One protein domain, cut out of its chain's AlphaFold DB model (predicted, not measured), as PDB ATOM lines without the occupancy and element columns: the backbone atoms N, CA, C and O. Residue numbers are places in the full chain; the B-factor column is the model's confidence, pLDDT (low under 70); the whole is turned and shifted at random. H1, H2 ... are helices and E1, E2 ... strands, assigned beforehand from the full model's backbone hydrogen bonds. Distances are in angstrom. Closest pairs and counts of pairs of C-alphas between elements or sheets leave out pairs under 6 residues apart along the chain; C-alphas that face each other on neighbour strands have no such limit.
ATOM      1  N   ILE A   2     229.600 198.939 257.442       88.62
ATOM      2  CA  ILE A   2     230.709 199.846 257.074       88.62
ATOM      3  C   ILE A   2     230.362 201.333 257.280       88.62
ATOM      4  O   ILE A   2     231.104 202.039 257.950       88.62
ATOM      5  N   TYR A   3     229.185 201.780 256.830       86.56
ATOM      6  CA  TYR A   3     228.725 203.165 257.017       86.56
ATOM      7  C   TYR A   3     228.728 203.623 258.489       86.56
ATOM      8  O   TYR A   3     229.219 204.702 258.807       86.56
ATOM      9  N   LYS A   4     228.251 202.772 259.413       87.50
ATOM     10  CA  LYS A   4     228.253 203.073 260.856       87.50
ATOM     11  C   LYS A   4     229.678 203.242 261.401       87.50
ATOM     12  O   LYS A   4     229.901 204.127 262.220       87.50
ATOM     13  N   LYS A   5     230.639 202.439 260.924       90.38
ATOM     14  CA  LYS A   5     232.056 202.542 261.315       90.38
ATOM     15  C   LYS A   5     232.702 203.824 260.788       90.38
ATOM     16  O   LYS A   5     233.375 204.505 261.549       90.38
ATOM     17  N   ILE A   6     232.448 204.184 259.528       91.88
ATOM     18  CA  ILE A   6     232.949 205.433 258.928       91.88
ATOM     19  C   ILE A   6     232.395 206.643 259.685       91.88
ATOM     20  O   ILE A   6     233.149 207.534 260.064       91.88
ATOM     21  N   LYS A   7     231.089 206.641 259.976       87.56
ATOM     22  CA  LYS A   7     230.443 207.704 260.751       87.56
ATOM     23  C   LYS A   7     231.037 207.822 262.161       87.56
ATOM     24  O   LYS A   7     231.328 208.925 262.608       87.56
ATOM     25  N   ALA A   8     231.260 206.695 262.839       88.00
ATOM     26  CA  ALA A   8     231.900 206.676 264.153       88.00
ATOM     27  C   ALA A   8     233.343 207.204 264.109       88.00
ATOM     28  O   ALA A   8     233.723 207.990 264.970       88.00
ATOM     29  N   LEU A   9     234.123 206.824 263.092       92.25
ATOM     30  CA  LEU A   9     235.489 207.316 262.903       92.25
ATOM     31  C   LEU A   9     235.512 208.829 262.669       92.25
ATOM     32  O   LEU A   9     236.276 209.533 263.322       92.25
ATOM     33  N   TYR A  10     234.642 209.331 261.789       91.69
ATOM     34  CA  TYR A  10     234.482 210.765 261.551       91.69
ATOM     35  C   TYR A  10     234.174 211.517 262.851       91.69
ATOM     36  O   TYR A  10     234.847 212.496 263.172       91.69
ATOM     37  N   PHE A  11     233.210 211.027 263.637       89.56
ATOM     38  CA  PHE A  11     232.879 211.637 264.923       89.56
ATOM     39  C   PHE A  11     234.027 211.596 265.911       89.56
ATOM     40  O   PHE A  11     234.247 212.574 266.615       89.56
ATOM     41  N   TRP A  12     234.769 210.495 265.961       90.94
ATOM     42  CA  TRP A  12     235.898 210.370 266.865       90.94
ATOM     43  C   TRP A  12     237.020 211.351 266.505       90.94
ATOM     44  O   TRP A  12     237.502 212.067 267.380       90.94
ATOM     45  N   ILE A  13     237.369 211.461 265.217       94.06
ATOM     46  CA  ILE A  13     238.356 212.435 264.723       94.06
ATOM     47  C   ILE A  13     237.905 213.859 265.058       94.06
ATOM     48  O   ILE A  13     238.656 214.624 265.662       94.06
ATOM     49  N   PHE A  14     236.662 214.204 264.718       93.38
ATOM     50  CA  PHE A  14     236.092 215.511 265.030       93.38
ATOM     51  C   PHE A  14     236.115 215.800 266.535       93.38
ATOM     52  O   PHE A  14     236.526 216.883 266.954       93.38
ATOM     53  N   PHE A  15     235.712 214.832 267.359       92.62
ATOM     54  CA  PHE A  15     235.675 214.974 268.808       92.62
ATOM     55  C   PHE A  15     237.070 215.264 269.363       92.62
ATOM     56  O   PHE A  15     237.242 216.268 270.054       92.62
ATOM     57  N   VAL A  16     238.076 214.468 268.990       93.75
ATOM     58  CA  VAL A  16     239.470 214.662 269.420       93.75
ATOM     59  C   VAL A  16     239.989 216.044 269.019       93.75
ATOM     60  O   VAL A  16     240.512 216.765 269.872       93.75
ATOM     61  N   LEU A  17     239.794 216.453 267.762       95.75
ATOM     62  CA  LEU A  17     240.220 217.773 267.281       95.75
ATOM     63  C   LEU A  17     239.506 218.909 268.024       95.75
ATOM     64  O   LEU A  17     240.135 219.892 268.416       95.75
ATOM     65  N   SER A  18     238.205 218.767 268.274       95.75
ATOM     66  CA  SER A  18     237.424 219.775 268.990       95.75
ATOM     67  C   SER A  18     237.839 219.903 270.462       95.75
ATOM     68  O   SER A  18     237.896 221.015 270.983       95.75
ATOM     69  N   VAL A  19     238.182 218.794 271.131       95.12
ATOM     70  CA  VAL A  19     238.707 218.802 272.506       95.12
ATOM     71  C   VAL A  19     240.088 219.451 272.537       95.12
ATOM     72  O   VAL A  19     240.350 220.280 273.408       95.12
ATOM     73  N   ALA A  20     240.956 219.130 271.573       95.88
ATOM     74  CA  ALA A  20     242.265 219.764 271.452       95.88
ATOM     75  C   ALA A  20     242.138 221.286 271.272       95.88
ATOM     76  O   ALA A  20     242.845 222.038 271.943       95.88
ATOM     77  N   LEU A  21     241.185 221.745 270.452       96.88
ATOM     78  CA  LEU A  21     240.880 223.166 270.284       96.88
ATOM     79  C   LEU A  21     240.412 223.818 271.594       96.88
ATOM     80  O   LEU A  21     240.909 224.881 271.952       96.88
ATOM     81  N   VAL A  22     239.510 223.179 272.348       97.31
ATOM     82  CA  VAL A  22     239.071 223.688 273.664       97.31
ATOM     83  C   VAL A  22     240.251 223.826 274.627       97.31
ATOM     84  O   VAL A  22     240.409 224.868 275.267       97.31
ATOM     85  N   ILE A  23     241.104 222.802 274.708       96.25
ATOM     86  CA  ILE A  23     242.295 222.807 275.567       96.25
ATOM     87  C   ILE A  23     243.261 223.917 275.145       96.25
ATOM     88  O   ILE A  23     243.784 224.630 276.002       96.25
ATOM     89  N   PHE A  24     243.453 224.106 273.841       96.69
ATOM     90  CA  PHE A  24     244.241 225.207 273.305       96.69
ATOM     91  C   PHE A  24     243.655 226.565 273.716       96.69
ATOM     92  O   PHE A  24     244.374 227.390 274.276       96.69
ATOM     93  N   CYS A  25     242.345 226.783 273.562       97.38
ATOM     94  CA  CYS A  25     241.679 228.016 273.997       97.38
ATOM     95  C   CYS A  25     241.842 228.285 275.505       97.38
ATOM     96  O   CYS A  25     241.995 229.439 275.913       97.38
ATOM     97  N   PHE A  26     241.863 227.248 276.349       97.00
ATOM     98  CA  PHE A  26     242.086 227.398 277.796       97.00
ATOM     99  C   PHE A  26     243.470 227.966 278.139       97.00
ATOM    100  O   PHE A  26     243.646 228.575 279.202       97.00
ATOM    101  N   CYS A  27     244.467 227.795 277.268       95.25
ATOM    102  CA  CYS A  27     245.799 228.356 277.482       95.25
ATOM    103  C   CYS A  27     245.783 229.892 277.485       95.25
ATOM    104  O   CYS A  27     246.528 230.490 278.263       95.25
ATOM    105  N   PHE A  28     244.872 230.514 276.728       96.38
ATOM    106  CA  PHE A  28     244.792 231.966 276.524       96.38
ATOM    107  C   PHE A  28     243.910 232.707 277.531       96.38
ATOM    108  O   PHE A  28     243.755 233.922 277.443       96.38
ATOM    109  N   THR A  29     243.328 232.015 278.512       96.19
ATOM    110  CA  THR A  29     242.524 232.666 279.550       96.19
ATOM    111  C   THR A  29     242.799 232.107 280.945       96.19
ATOM    112  O   THR A  29     243.278 230.984 281.133       96.19
ATOM    113  N   LYS A  30     242.521 232.941 281.947       95.44
ATOM    114  CA  LYS A  30     242.505 232.590 283.377       95.44
ATOM    115  C   LYS A  30     241.108 232.761 283.994       95.44
ATOM    116  O   LYS A  30     240.884 232.326 285.120       95.44
ATOM    117  N   SER A  31     240.174 233.381 283.267       97.38
ATOM    118  CA  SER A  31     238.820 233.671 283.745       97.38
ATOM    119  C   SER A  31     237.974 232.401 283.775       97.38
ATOM    120  O   SER A  31     237.739 231.784 282.735       97.38
ATOM    121  N   GLN A  32     237.468 232.038 284.957       97.06
ATOM    122  CA  GLN A  32     236.583 230.879 285.120       97.06
ATOM    123  C   GLN A  32     235.283 231.039 284.321       97.06
ATOM    124  O   GLN A  32     234.817 230.079 283.712       97.06
ATOM    125  N   ASN A  33     234.757 232.265 284.227       97.25
ATOM    126  CA  ASN A  33     233.569 232.565 283.427       97.25
ATOM    127  C   ASN A  33     233.821 232.360 281.930       97.25
ATOM    128  O   ASN A  33     232.965 231.826 281.228       97.25
ATOM    129  N   THR A  34     235.000 232.737 281.428       98.00
ATOM    130  CA  THR A  34     235.369 232.500 280.025       98.00
ATOM    131  C   THR A  34     235.567 231.011 279.750       98.00
ATOM    132  O   THR A  34     235.046 230.507 278.761       98.00
ATOM    133  N   LEU A  35     236.257 230.288 280.640       98.06
ATOM    134  CA  LEU A  35     236.442 228.834 280.529       98.06
ATOM    135  C   LEU A  35     235.099 228.092 280.506       98.06
ATOM    136  O   LEU A  35     234.895 227.202 279.682       98.06
ATOM    137  N   TRP A  36     234.159 228.486 281.367       97.88
ATOM    138  CA  TRP A  36     232.800 227.951 281.372       97.88
ATOM    139  C   TRP A  36     232.053 228.239 280.066       97.88
ATOM    140  O   TRP A  36     231.515 227.311 279.467       97.88
ATOM    141  N   LYS A  37     232.078 229.484 279.571       98.00
ATOM    142  CA  LYS A  37     231.457 229.834 278.282       98.00
ATOM    143  C   LYS A  37     232.022 229.005 277.127       98.00
ATOM    144  O   LYS A  37     231.244 228.523 276.311       98.00
ATOM    145  N   ILE A  38     233.340 228.787 277.082       98.25
ATOM    146  CA  ILE A  38     233.980 227.924 276.073       98.25
ATOM    147  C   ILE A  38     233.426 226.495 276.158       98.25
ATOM    148  O   ILE A  38     233.000 225.962 275.135       98.25
ATOM    149  N   ARG A  39     233.375 225.888 277.358       97.75
ATOM    150  CA  ARG A  39     232.808 224.535 277.544       97.75
ATOM    151  C   ARG A  39     231.353 224.456 277.096       97.75
ATOM    152  O   ARG A  39     231.003 223.549 276.350       97.75
ATOM    153  N   LYS A  40     230.533 225.432 277.491       97.56
ATOM    154  CA  LYS A  40     229.103 225.474 277.170       97.56
ATOM    155  C   LYS A  40     228.843 225.639 275.671       97.56
ATOM    156  O   LYS A  40     227.998 224.945 275.109       97.56
ATOM    157  N   ILE A  41     229.600 226.512 275.001       97.56
ATOM    158  CA  ILE A  41     229.532 226.686 273.542       97.56
ATOM    159  C   ILE A  41     229.974 225.406 272.832       97.56
ATOM    160  O   ILE A  41     229.287 224.947 271.921       97.56
ATOM    161  N   TRP A  42     231.087 224.808 273.264       97.62
ATOM    162  CA  TRP A  42     231.574 223.552 272.701       97.62
ATOM    163  C   TRP A  42     230.545 222.428 272.859       97.62
ATOM    164  O   TRP A  42     230.237 221.757 271.880       97.62
ATOM    165  N   ALA A  43     229.948 222.275 274.041       96.81
ATOM    166  CA  ALA A  43     228.920 221.274 274.308       96.81
ATOM    167  C   ALA A  43     227.682 221.450 273.412       96.81
ATOM    168  O   ALA A  43     227.229 220.495 272.777       96.81
ATOM    169  N   LYS A  44     227.202 222.691 273.261       95.38
ATOM    170  CA  LYS A  44     226.113 223.019 272.331       95.38
ATOM    171  C   LYS A  44     226.483 222.685 270.880       95.38
ATOM    172  O   LYS A  44     225.651 222.170 270.139       95.38
ATOM    173  N   PHE A  45     227.729 222.934 270.470       95.44
ATOM    174  CA  PHE A  45     228.208 222.582 269.131       95.44
ATOM    175  C   PHE A  45     228.263 221.062 268.910       95.44
ATOM    176  O   PHE A  45     227.825 220.580 267.864       95.44
ATOM    177  N   GLN A  46     228.704 220.292 269.913       95.12
ATOM    178  CA  GLN A  46     228.728 218.824 269.850       95.12
ATOM    179  C   GLN A  46     227.347 218.227 269.583       95.12
ATOM    180  O   GLN A  46     227.239 217.250 268.840       95.12
ATOM    181  N   ARG A  47     226.281 218.810 270.143       92.19
ATOM    182  CA  ARG A  47     224.915 218.337 269.897       92.19
ATOM    183  C   ARG A  47     224.539 218.352 268.423       92.19
ATOM    184  O   ARG A  47     223.922 217.392 267.966       92.19
ATOM    185  N   TYR A  48     224.929 219.380 267.672       89.94
ATOM    186  CA  TYR A  48     224.645 219.434 266.238       89.94
ATOM    187  C   TYR A  48     225.427 218.364 265.475       89.94
ATOM    188  O   TYR A  48     224.843 217.649 264.663       89.94
ATOM    189  N   THR A  49     226.710 218.174 265.796       88.50
ATOM    190  CA  THR A  49     227.532 217.153 265.133       88.50
ATOM    191  C   THR A  49     227.039 215.738 265.427       88.50
ATOM    192  O   THR A  49     226.828 214.954 264.508       88.50
ATOM    193  N   ILE A  50     226.799 215.409 266.697       89.06
ATOM    194  CA  ILE A  50     226.327 214.081 267.115       89.06
ATOM    195  C   ILE A  50     224.852 213.874 266.715       89.06
ATOM    196  O   ILE A  50     224.423 212.740 266.495       89.06
ATOM    197  N   SER A  51     224.096 214.966 266.553       88.12
ATOM    198  CA  SER A  51     222.685 214.992 266.149       88.12
ATOM    199  C   SER A  51     221.774 214.180 267.078       88.12
ATOM    200  O   SER A  51     220.927 213.410 266.622       88.12
ATOM    201  N   TYR A  52     221.939 214.345 268.392       89.50
ATOM    202  CA  TYR A  52     221.080 213.691 269.381       89.50
ATOM    203  C   TYR A  52     219.922 214.598 269.832       89.50
ATOM    204  O   TYR A  52     220.014 215.830 269.824       89.50
ATOM    205  N   LYS A  53     218.806 213.967 270.213       91.25
ATOM    206  CA  LYS A  53     217.631 214.635 270.786       91.25
ATOM    207  C   LYS A  53     217.673 214.509 272.306       91.25
ATOM    208  O   LYS A  53     218.137 213.502 272.827       91.25
ATOM    209  N   GLN A  72     226.687 206.847 282.241       94.50
ATOM    210  CA  GLN A  72     226.637 205.781 281.241       94.50
ATOM    211  C   GLN A  72     227.603 206.021 280.084       94.50
ATOM    212  O   GLN A  72     228.024 205.062 279.434       94.50
ATOM    213  N   SER A  73     227.957 207.275 279.792       92.62
ATOM    214  CA  SER A  73     228.769 207.585 278.619       92.62
ATOM    215  C   SER A  73     229.496 208.925 278.717       92.62
ATOM    216  O   SER A  73     229.165 209.795 279.515       92.62
ATOM    217  N   ALA A  74     230.461 209.148 277.822       90.38
ATOM    218  CA  ALA A  74     231.085 210.463 277.677       90.38
ATOM    219  C   ALA A  74     230.099 211.555 277.204       90.38
ATOM    220  O   ALA A  74     230.368 212.741 277.405       90.38
ATOM    221  N   LEU A  75     228.964 211.174 276.598       93.56
ATOM    222  CA  LEU A  75     227.927 212.113 276.164       93.56
ATOM    223  C   LEU A  75     227.269 212.819 277.353       93.56
ATOM    224  O   LEU A  75     226.819 213.947 277.198       93.56
ATOM    225  N   ASP A  76     227.279 212.205 278.538       95.69
ATOM    226  CA  ASP A  76     226.674 212.761 279.751       95.69
ATOM    227  C   ASP A  76     227.318 214.109 280.122       95.69
ATOM    228  O   ASP A  76     226.628 215.056 280.496       95.69
ATOM    229  N   ILE A  77     228.640 214.227 279.935       94.88
ATOM    230  CA  ILE A  77     229.388 215.470 280.178       94.88
ATOM    231  C   ILE A  77     228.957 216.551 279.185       94.88
ATOM    232  O   ILE A  77     228.712 217.688 279.577       94.88
ATOM    233  N   ILE A  78     228.843 216.194 277.903       95.94
ATOM    234  CA  ILE A  78     228.423 217.115 276.839       95.94
ATOM    235  C   ILE A  78     226.996 217.600 277.106       95.94
ATOM    236  O   ILE A  78     226.744 218.801 277.103       95.94
ATOM    237  N   ALA A  79     226.072 216.677 277.364       95.94
ATOM    238  CA  ALA A  79     224.673 217.001 277.593       95.94
ATOM    239  C   ALA A  79     224.501 217.887 278.833       95.94
ATOM    240  O   ALA A  79     223.816 218.904 278.761       95.94
ATOM    241  N   LEU A  80     225.155 217.568 279.957       96.44
ATOM    242  CA  LEU A  80     225.003 218.385 281.160       96.44
ATOM    243  C   LEU A  80     225.682 219.760 281.034       96.44
ATOM    244  O   LEU A  80     225.108 220.744 281.489       96.44
ATOM    245  N   GLU A  81     226.851 219.870 280.391       96.81
ATOM    246  CA  GLU A  81     227.487 221.176 280.121       96.81
ATOM    247  C   GLU A  81     226.620 222.076 279.227       96.81
ATOM    248  O   GLU A  81     226.591 223.296 279.415       96.81
ATOM    249  N   GLU A  82     225.898 221.494 278.263       96.19
ATOM    250  CA  GLU A  82     224.930 222.226 277.439       96.19
ATOM    251  C   GLU A  82     223.732 222.696 278.278       96.19
ATOM    252  O   GLU A  82     223.364 223.875 278.234       96.19
ATOM    253  N   LEU A  83     223.131 221.775 279.037       95.56
ATOM    254  CA  LEU A  83     221.845 221.975 279.703       95.56
ATOM    255  C   LEU A  83     221.943 222.799 280.987       95.56
ATOM    256  O   LEU A  83     221.082 223.644 281.247       95.56
ATOM    257  N   TYR A  84     222.963 222.569 281.812       96.38
ATOM    258  CA  TYR A  84     222.999 223.139 283.152       96.38
ATOM    259  C   TYR A  84     223.298 224.648 283.117       96.38
ATOM    260  O   TYR A  84     224.214 225.096 282.416       96.38
ATOM    261  N   PRO A  85     222.539 225.488 283.847       94.00
ATOM    262  CA  PRO A  85     222.639 226.939 283.724       94.00
ATOM    263  C   PRO A  85     223.855 227.549 284.431       94.00
ATOM    264  O   PRO A  85     224.204 228.678 284.096       94.00
ATOM    265  N   LYS A  86     224.510 226.834 285.356       94.94
ATOM    266  CA  LYS A  86     225.670 227.328 286.118       94.94
ATOM    267  C   LYS A  86     226.985 226.657 285.710       94.94
ATOM    268  O   LYS A  86     227.016 225.690 284.948       94.94
ATOM    269  N   ASN A  87     228.088 227.195 286.224       96.38
ATOM    270  CA  ASN A  87     229.438 226.710 285.969       96.38
ATOM    271  C   ASN A  87     229.726 225.404 286.728       96.38
ATOM    272  O   ASN A  87     230.067 225.435 287.910       96.38
ATOM    273  N   LEU A  88     229.643 224.275 286.018       97.19
ATOM    274  CA  LEU A  88     229.895 222.949 286.581       97.19
ATOM    275  C   LEU A  88     231.369 222.731 286.950       97.19
ATOM    276  O   LEU A  88     232.284 223.001 286.158       97.19
ATOM    277  N   CYS A  89     231.607 222.182 288.133       97.44
ATOM    278  CA  CYS A  89     232.886 221.714 288.632       97.44
ATOM    279  C   CYS A  89     232.876 220.188 288.793       97.44
ATOM    280  O   CYS A  89     232.675 219.647 289.876       97.44
ATOM    281  N   TRP A  90     233.157 219.487 287.698       97.56
ATOM    282  CA  TRP A  90     233.206 218.028 287.670       97.56
ATOM    283  C   TRP A  90     234.201 217.422 288.662       97.56
ATOM    284  O   TRP A  90     235.298 217.951 288.870       97.56
ATOM    285  N   ILE A  91     233.831 216.252 289.184       96.69
ATOM    286  CA  ILE A  91     234.725 215.336 289.890       96.69
ATOM    287  C   ILE A  91     235.229 214.292 288.888       96.69
ATOM    288  O   ILE A  91     234.454 213.538 288.304       96.69
ATOM    289  N   ALA A  92     236.541 214.245 288.697       95.38
ATOM    290  CA  ALA A  92     237.233 213.372 287.764       95.38
ATOM    291  C   ALA A  92     238.233 212.461 288.489       95.38
ATOM    292  O   ALA A  92     238.656 212.718 289.616       95.38
ATOM    293  N   LYS A  93     238.642 211.384 287.819       95.56
ATOM    294  CA  LYS A  93     239.703 210.489 288.296       95.56
ATOM    295  C   LYS A  93     241.042 211.237 288.348       95.56
ATOM    296  O   LYS A  93     241.382 211.914 287.376       95.56
ATOM    297  N   LYS A  94     241.815 211.090 289.430       96.06
ATOM    298  CA  LYS A  94     243.139 211.725 289.588       96.06
ATOM    299  C   LYS A  94     244.073 211.485 288.402       96.06
ATOM    300  O   LYS A  94     244.736 212.419 287.962       96.06
ATOM    301  N   GLU A  95     244.056 210.282 287.844       95.50
ATOM    302  CA  GLU A  95     244.907 209.869 286.726       95.50
ATOM    303  C   GLU A  95     244.710 210.762 285.483       95.50
ATOM    304  O   GLU A  95     245.655 211.025 284.742       95.50
ATOM    305  N   LEU A  96     243.505 211.315 285.271       93.00
ATOM    306  CA  LEU A  96     243.252 212.257 284.170       93.00
ATOM    307  C   LEU A  96     244.000 213.583 284.354       93.00
ATOM    308  O   LEU A  96     244.416 214.194 283.374       93.00
ATOM    309  N   GLY A  97     244.199 214.028 285.596       92.38
ATOM    310  CA  GLY A  97     244.964 215.236 285.912       92.38
ATOM    311  C   GLY A  97     246.481 215.074 285.758       92.38
ATOM    312  O   GLY A  97     247.206 216.075 285.778       92.38
ATOM    313  N   GLU A  98     246.963 213.840 285.606       92.44
ATOM    314  CA  GLU A  98     248.381 213.503 285.435       92.44
ATOM    315  C   GLU A  98     248.779 213.420 283.953       92.44
ATOM    316  O   GLU A  98     249.921 213.724 283.609       92.44
ATOM    317  N   ILE A  99     247.828 213.119 283.061       94.12
ATOM    318  CA  ILE A  99     248.039 213.123 281.607       94.12
ATOM    319  C   ILE A  99     248.310 214.566 281.137       94.12
ATOM    320  O   ILE A  99     247.440 215.421 281.313       94.12
ATOM    321  N   PRO A 100     249.459 214.877 280.497       89.06
ATOM    322  CA  PRO A 100     249.873 216.258 280.214       89.06
ATOM    323  C   PRO A 100     248.833 217.119 279.484       89.06
ATOM    324  O   PRO A 100     248.605 218.265 279.865       89.06
ATOM    325  N   ILE A 101     248.159 216.556 278.479       88.12
ATOM    326  CA  ILE A 101     247.136 217.260 277.693       88.12
ATOM    327  C   ILE A 101     245.892 217.544 278.551       88.12
ATOM    328  O   ILE A 101     245.396 218.670 278.598       88.12
ATOM    329  N   PHE A 102     245.411 216.547 279.297       91.50
ATOM    330  CA  PHE A 102     244.230 216.694 280.152       91.50
ATOM    331  C   PHE A 102     244.499 217.478 281.429       91.50
ATOM    332  O   PHE A 102     243.581 218.091 281.969       91.50
ATOM    333  N   LYS A 103     245.752 217.579 281.871       93.75
ATOM    334  CA  LYS A 103     246.152 218.426 282.995       93.75
ATOM    335  C   LYS A 103     245.702 219.873 282.800       93.75
ATOM    336  O   LYS A 103     245.262 220.496 283.762       93.75
ATOM    337  N   VAL A 104     245.745 220.398 281.573       95.56
ATOM    338  CA  VAL A 104     245.218 221.736 281.254       95.56
ATOM    339  C   VAL A 104     243.695 221.767 281.401       95.56
ATOM    340  O   VAL A 104     243.173 222.642 282.092       95.56
ATOM    341  N   ALA A 105     242.995 220.784 280.823       94.62
ATOM    342  CA  ALA A 105     241.537 220.654 280.898       94.62
ATOM    343  C   ALA A 105     241.014 220.504 282.336       94.62
ATOM    344  O   ALA A 105     239.927 220.983 282.642       94.62
ATOM    345  N   MET A 106     241.785 219.866 283.220       95.81
ATOM    346  CA  MET A 106     241.427 219.672 284.625       95.81
ATOM    347  C   MET A 106     241.810 220.883 285.483       95.81
ATOM    348  O   MET A 106     240.995 221.386 286.256       95.81
ATOM    349  N   LYS A 107     243.043 221.390 285.354       95.06
ATOM    350  CA  LYS A 107     243.564 222.425 286.261       95.06
ATOM    351  C   LYS A 107     243.065 223.828 285.933       95.06
ATOM    352  O   LYS A 107     242.780 224.581 286.860       95.06
ATOM    353  N   LYS A 108     242.946 224.202 284.651       96.31
ATOM    354  CA  LYS A 108     242.519 225.564 284.269       96.31
ATOM    355  C   LYS A 108     241.104 225.883 284.764       96.31
ATOM    356  O   LYS A 108     240.950 226.920 285.409       96.31
ATOM    357  N   PRO A 109     240.090 225.019 284.564       96.25
ATOM    358  CA  PRO A 109     238.748 225.251 285.096       96.25
ATOM    359  C   PRO A 109     238.628 224.904 286.581       96.25
ATOM    360  O   PRO A 109     237.515 224.886 287.102       96.25
ATOM    361  N   LYS A 110     239.741 224.578 287.258       97.06
ATOM    362  CA  LYS A 110     239.763 224.075 288.632       97.06
ATOM    363  C   LYS A 110     238.716 222.964 288.817       97.06
ATOM    364  O   LYS A 110     237.764 223.136 289.570       97.06
ATOM    365  N   LEU A 111     238.821 221.869 288.067       97.38
ATOM    366  CA  LEU A 111     237.988 220.682 288.295       97.38
ATOM    367  C   LEU A 111     238.518 219.900 289.502       97.38
ATOM    368  O   LEU A 111     239.684 220.041 289.880       97.38
ATOM    369  N   LEU A 112     237.666 219.090 290.120       97.75
ATOM    370  CA  LEU A 112     238.037 218.265 291.265       97.75
ATOM    371  C   LEU A 112     238.590 216.938 290.755       97.75
ATOM    372  O   LEU A 112     237.943 216.244 289.982       97.75
ATOM    373  N   CYS A 113     239.791 216.568 291.179       97.00
ATOM    374  CA  CYS A 113     240.391 215.276 290.853       97.00
ATOM    375  C   CYS A 113     240.456 214.433 292.126       97.00
ATOM    376  O   CYS A 113     241.074 214.883 293.089       97.00
ATOM    377  N   ILE A 114     239.841 213.249 292.143       97.00
ATOM    378  CA  ILE A 114     239.795 212.359 293.312       97.00
ATOM    379  C   ILE A 114     240.661 211.112 293.116       97.00
ATOM    380  O   ILE A 114     240.578 210.417 292.096       97.00
ATOM    381  N   ASP A 115     241.483 210.815 294.118       97.25
ATOM    382  CA  ASP A 115     242.240 209.576 294.245       97.25
ATOM    383  C   ASP A 115     241.375 208.502 294.908       97.25
ATOM    384  O   ASP A 115     241.271 208.393 296.130       97.25
ATOM    385  N   ARG A 116     240.747 207.669 294.082       94.31
ATOM    386  CA  ARG A 116     239.849 206.609 294.560       94.31
ATOM    387  C   ARG A 116     240.585 205.482 295.293       94.31
ATOM    388  O   ARG A 116     239.928 204.664 295.928       94.31
ATOM    389  N   LYS A 117     241.920 205.420 295.201       95.69
ATOM    390  CA  LYS A 117     242.744 204.434 295.916       95.69
ATOM    391  C   LYS A 117     243.128 204.911 297.319       95.69
ATOM    392  O   LYS A 117     243.581 204.102 298.123       95.69
ATOM    393  N   ASN A 118     242.943 206.197 297.626       96.12
ATOM    394  CA  ASN A 118     243.252 206.782 298.925       96.12
ATOM    395  C   ASN A 118     242.003 207.444 299.535       96.12
ATOM    396  O   ASN A 118     241.731 208.609 299.251       96.12
ATOM    397  N   PRO A 119     241.279 206.766 300.444       91.06
ATOM    398  CA  PRO A 119     240.063 207.307 301.062       91.06
ATOM    399  C   PRO A 119     240.250 208.661 301.760       91.06
ATOM    400  O   PRO A 119     239.322 209.467 301.818       91.06
ATOM    401  N   ARG A 120     241.461 208.954 302.257       94.94
ATOM    402  CA  ARG A 120     241.775 210.231 302.921       94.94
ATOM    403  C   ARG A 120     241.748 211.422 301.962       94.94
ATOM    404  O   ARG A 120     241.582 212.556 302.405       94.94
ATOM    405  N   ASP A 121     241.869 211.177 300.660       96.44
ATOM    406  CA  ASP A 121     241.841 212.216 299.631       96.44
ATOM    407  C   ASP A 121     240.470 212.906 299.519       96.44
ATOM    408  O   ASP A 121     240.387 214.068 299.117       96.44
ATOM    409  N   LEU A 122     239.397 212.243 299.969       95.06
ATOM    410  CA  LEU A 122     238.056 212.826 300.017       95.06
ATOM    411  C   LEU A 122     238.017 214.120 300.843       95.06
ATOM    412  O   LEU A 122     237.346 215.069 300.450       95.06
ATOM    413  N   VAL A 123     238.778 214.203 301.940       96.62
ATOM    414  CA  VAL A 123     238.839 215.411 302.785       96.62
ATOM    415  C   VAL A 123     239.358 216.612 301.988       96.62
ATOM    416  O   VAL A 123     238.802 217.708 302.078       96.62
ATOM    417  N   ARG A 124     240.388 216.403 301.156       97.06
ATOM    418  CA  ARG A 124     240.922 217.438 300.261       97.06
ATOM    419  C   ARG A 124     239.883 217.841 299.216       97.06
ATOM    420  O   ARG A 124     239.654 219.032 299.027       97.06
ATOM    421  N   VAL A 125     239.236 216.868 298.574       97.31
ATOM    422  CA  VAL A 125     238.211 217.120 297.547       97.31
ATOM    423  C   VAL A 125     237.026 217.900 298.117       97.31
ATOM    424  O   VAL A 125     236.568 218.837 297.474       97.31
ATOM    425  N   LEU A 126     236.561 217.581 299.328       96.50
ATOM    426  CA  LEU A 126     235.476 218.313 299.994       96.50
ATOM    427  C   LEU A 126     235.871 219.754 300.336       96.50
ATOM    428  O   LEU A 126     235.067 220.670 300.160       96.50
ATOM    429  N   LYS A 127     237.116 219.975 300.780       97.69
ATOM    430  CA  LYS A 127     237.643 221.328 301.009       97.69
ATOM    431  C   LYS A 127     237.657 222.136 299.711       97.69
ATOM    432  O   LYS A 127     237.137 223.247 299.684       97.69
ATOM    433  N   GLU A 128     238.187 221.561 298.635       97.81
ATOM    434  CA  GLU A 128     238.197 222.203 297.320       97.81
ATOM    435  C   GLU A 128     236.775 222.443 296.795       97.81
ATOM    436  O   GLU A 128     236.507 223.514 296.263       97.81
ATOM    437  N   ALA A 129     235.844 221.504 296.976       97.88
ATOM    438  CA  ALA A 129     234.448 221.668 296.573       97.88
ATOM    439  C   ALA A 129     233.792 222.864 297.277       97.88
ATOM    440  O   ALA A 129     233.133 223.669 296.621       97.88
ATOM    441  N   LYS A 130     234.042 223.045 298.582       98.00
ATOM    442  CA  LYS A 130     233.571 224.218 299.335       98.00
ATOM    443  C   LYS A 130     234.092 225.530 298.739       98.00
ATOM    444  O   LYS A 130     233.337 226.495 298.648       98.00
ATOM    445  N   GLU A 131     235.350 225.561 298.295       98.00
ATOM    446  CA  GLU A 131     235.914 226.725 297.599       98.00
ATOM    447  C   GLU A 131     235.167 226.998 296.284       98.00
ATOM    448  O   GLU A 131     234.796 228.139 296.025       98.00
ATOM    449  N   ARG A 132     234.865 225.971 295.476       97.31
ATOM    450  CA  ARG A 132     234.117 226.150 294.213       97.31
ATOM    451  C   ARG A 132     232.691 226.634 294.458       97.31
ATOM    452  O   ARG A 132     232.237 227.530 293.757       97.31
ATOM    453  N   ILE A 133     232.019 226.112 295.482       97.38
ATOM    454  CA  ILE A 133     230.684 226.578 295.882       97.38
ATOM    455  C   ILE A 133     230.721 228.066 296.262       97.38
ATOM    456  O   ILE A 133     229.837 228.820 295.863       97.38
ATOM    457  N   SER A 134     231.769 228.524 296.961       97.12
ATOM    458  CA  SER A 134     231.936 229.954 297.272       97.12
ATOM    459  C   SER A 134     232.207 230.839 296.043       97.12
ATOM    460  O   SER A 134     232.005 232.047 296.106       97.12
ATOM    461  N   GLU A 135     232.610 230.244 294.913       95.88
ATOM    462  CA  GLU A 135     232.745 230.896 293.602       95.88
ATOM    463  C   GLU A 135     231.426 230.851 292.777       95.88
ATOM    464  O   GLU A 135     231.466 231.079 291.568       95.88
ATOM    465  N   ASP A 136     230.276 230.524 293.394       94.94
ATOM    466  CA  ASP A 136     228.959 230.284 292.751       94.94
ATOM    467  C   ASP A 136     228.995 229.185 291.669       94.94
ATOM    468  O   ASP A 136     228.354 229.248 290.613       94.94
TER     469      ASP A 136
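Overview. This is residues 2 to 53 and 72 to 136 of the 138 residues of the protein "1-acyl-sn-glycerol-3-phosphate acyltransferase" of Campylobacter jejuni (UniProt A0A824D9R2). A long helical hairpin, H1 and H2, makes one end of the model, and H3 crosses H2. At the other end H6 packs on E2 of a small two-strand sheet, E1 and E2, while H5, between the two ends, packs on residues 23 to 27 of H1. The printed part has 117 residues, mostly helix, in the order H1 H2 H3 E1 H4 H5 E2 H6; the sheet's order is E1, E2, parallel. The whole is compact, with a radius of gyration of the C-alphas of 15.5 A, and elongated, spanning 49 by 31 by 28 A.

Arrangement. H1, residues 2 to 27, and H2, residues 32 to 50, touch as a hairpin at a shallow tilt of 12 degrees, opposite ways; their closest C-alphas, Phe 26 and Leu 35, are 6.4 A apart. H3, residues 75 to 83, touches residues 39 to 47 of H2 at a steep tilt of 62 degrees, closest at C-alphas 78 and 43, 4.9 A. E1, residues 91 to 93, H4, residues 94 to 98, H5, residues 100 to 107, and E2, residues 112 to 114, form a strand-helix-strand unit, two parallel strands with helices between, its crossover right-handed. Across the strands N 92 and O 112 are 2.8 A apart, within hydrogen-bond range. H4 and H5 touch only at the corner, closest at C-alphas 97 and 103, 4.5 A. H5 touches H1 at a steep tilt of 64 degrees, closest at C-alphas 105 and 23, 5.8 A. H6, residues 121 to 134, touches no helix; its C-alpha 125 is 6.4 A from C-alpha 112 of E2. Each O i to N i+4 pair is within range in H1, H3 and H6, but 14 of 15 in H2, 2 of 4 in H5 and 0 of 1 in H4, which has 2 of 2 O i to N i+3 pairs.

Along the chain. H1 begins at C-alpha 2 (230.709, 199.846, 257.074) and is 38.2 A long; H2 is 26.7 A. H6, 20.5 A, ends at C-alpha 134 (231.936, 229.954, 297.272).

Size, cuts and confidence. Residues 54 to 71 are not printed, and C-alphas 53 and 72 are 16.4 A apart across the cut. Of the links printed whole, none is long. No printed residue is under 70 in pLDDT.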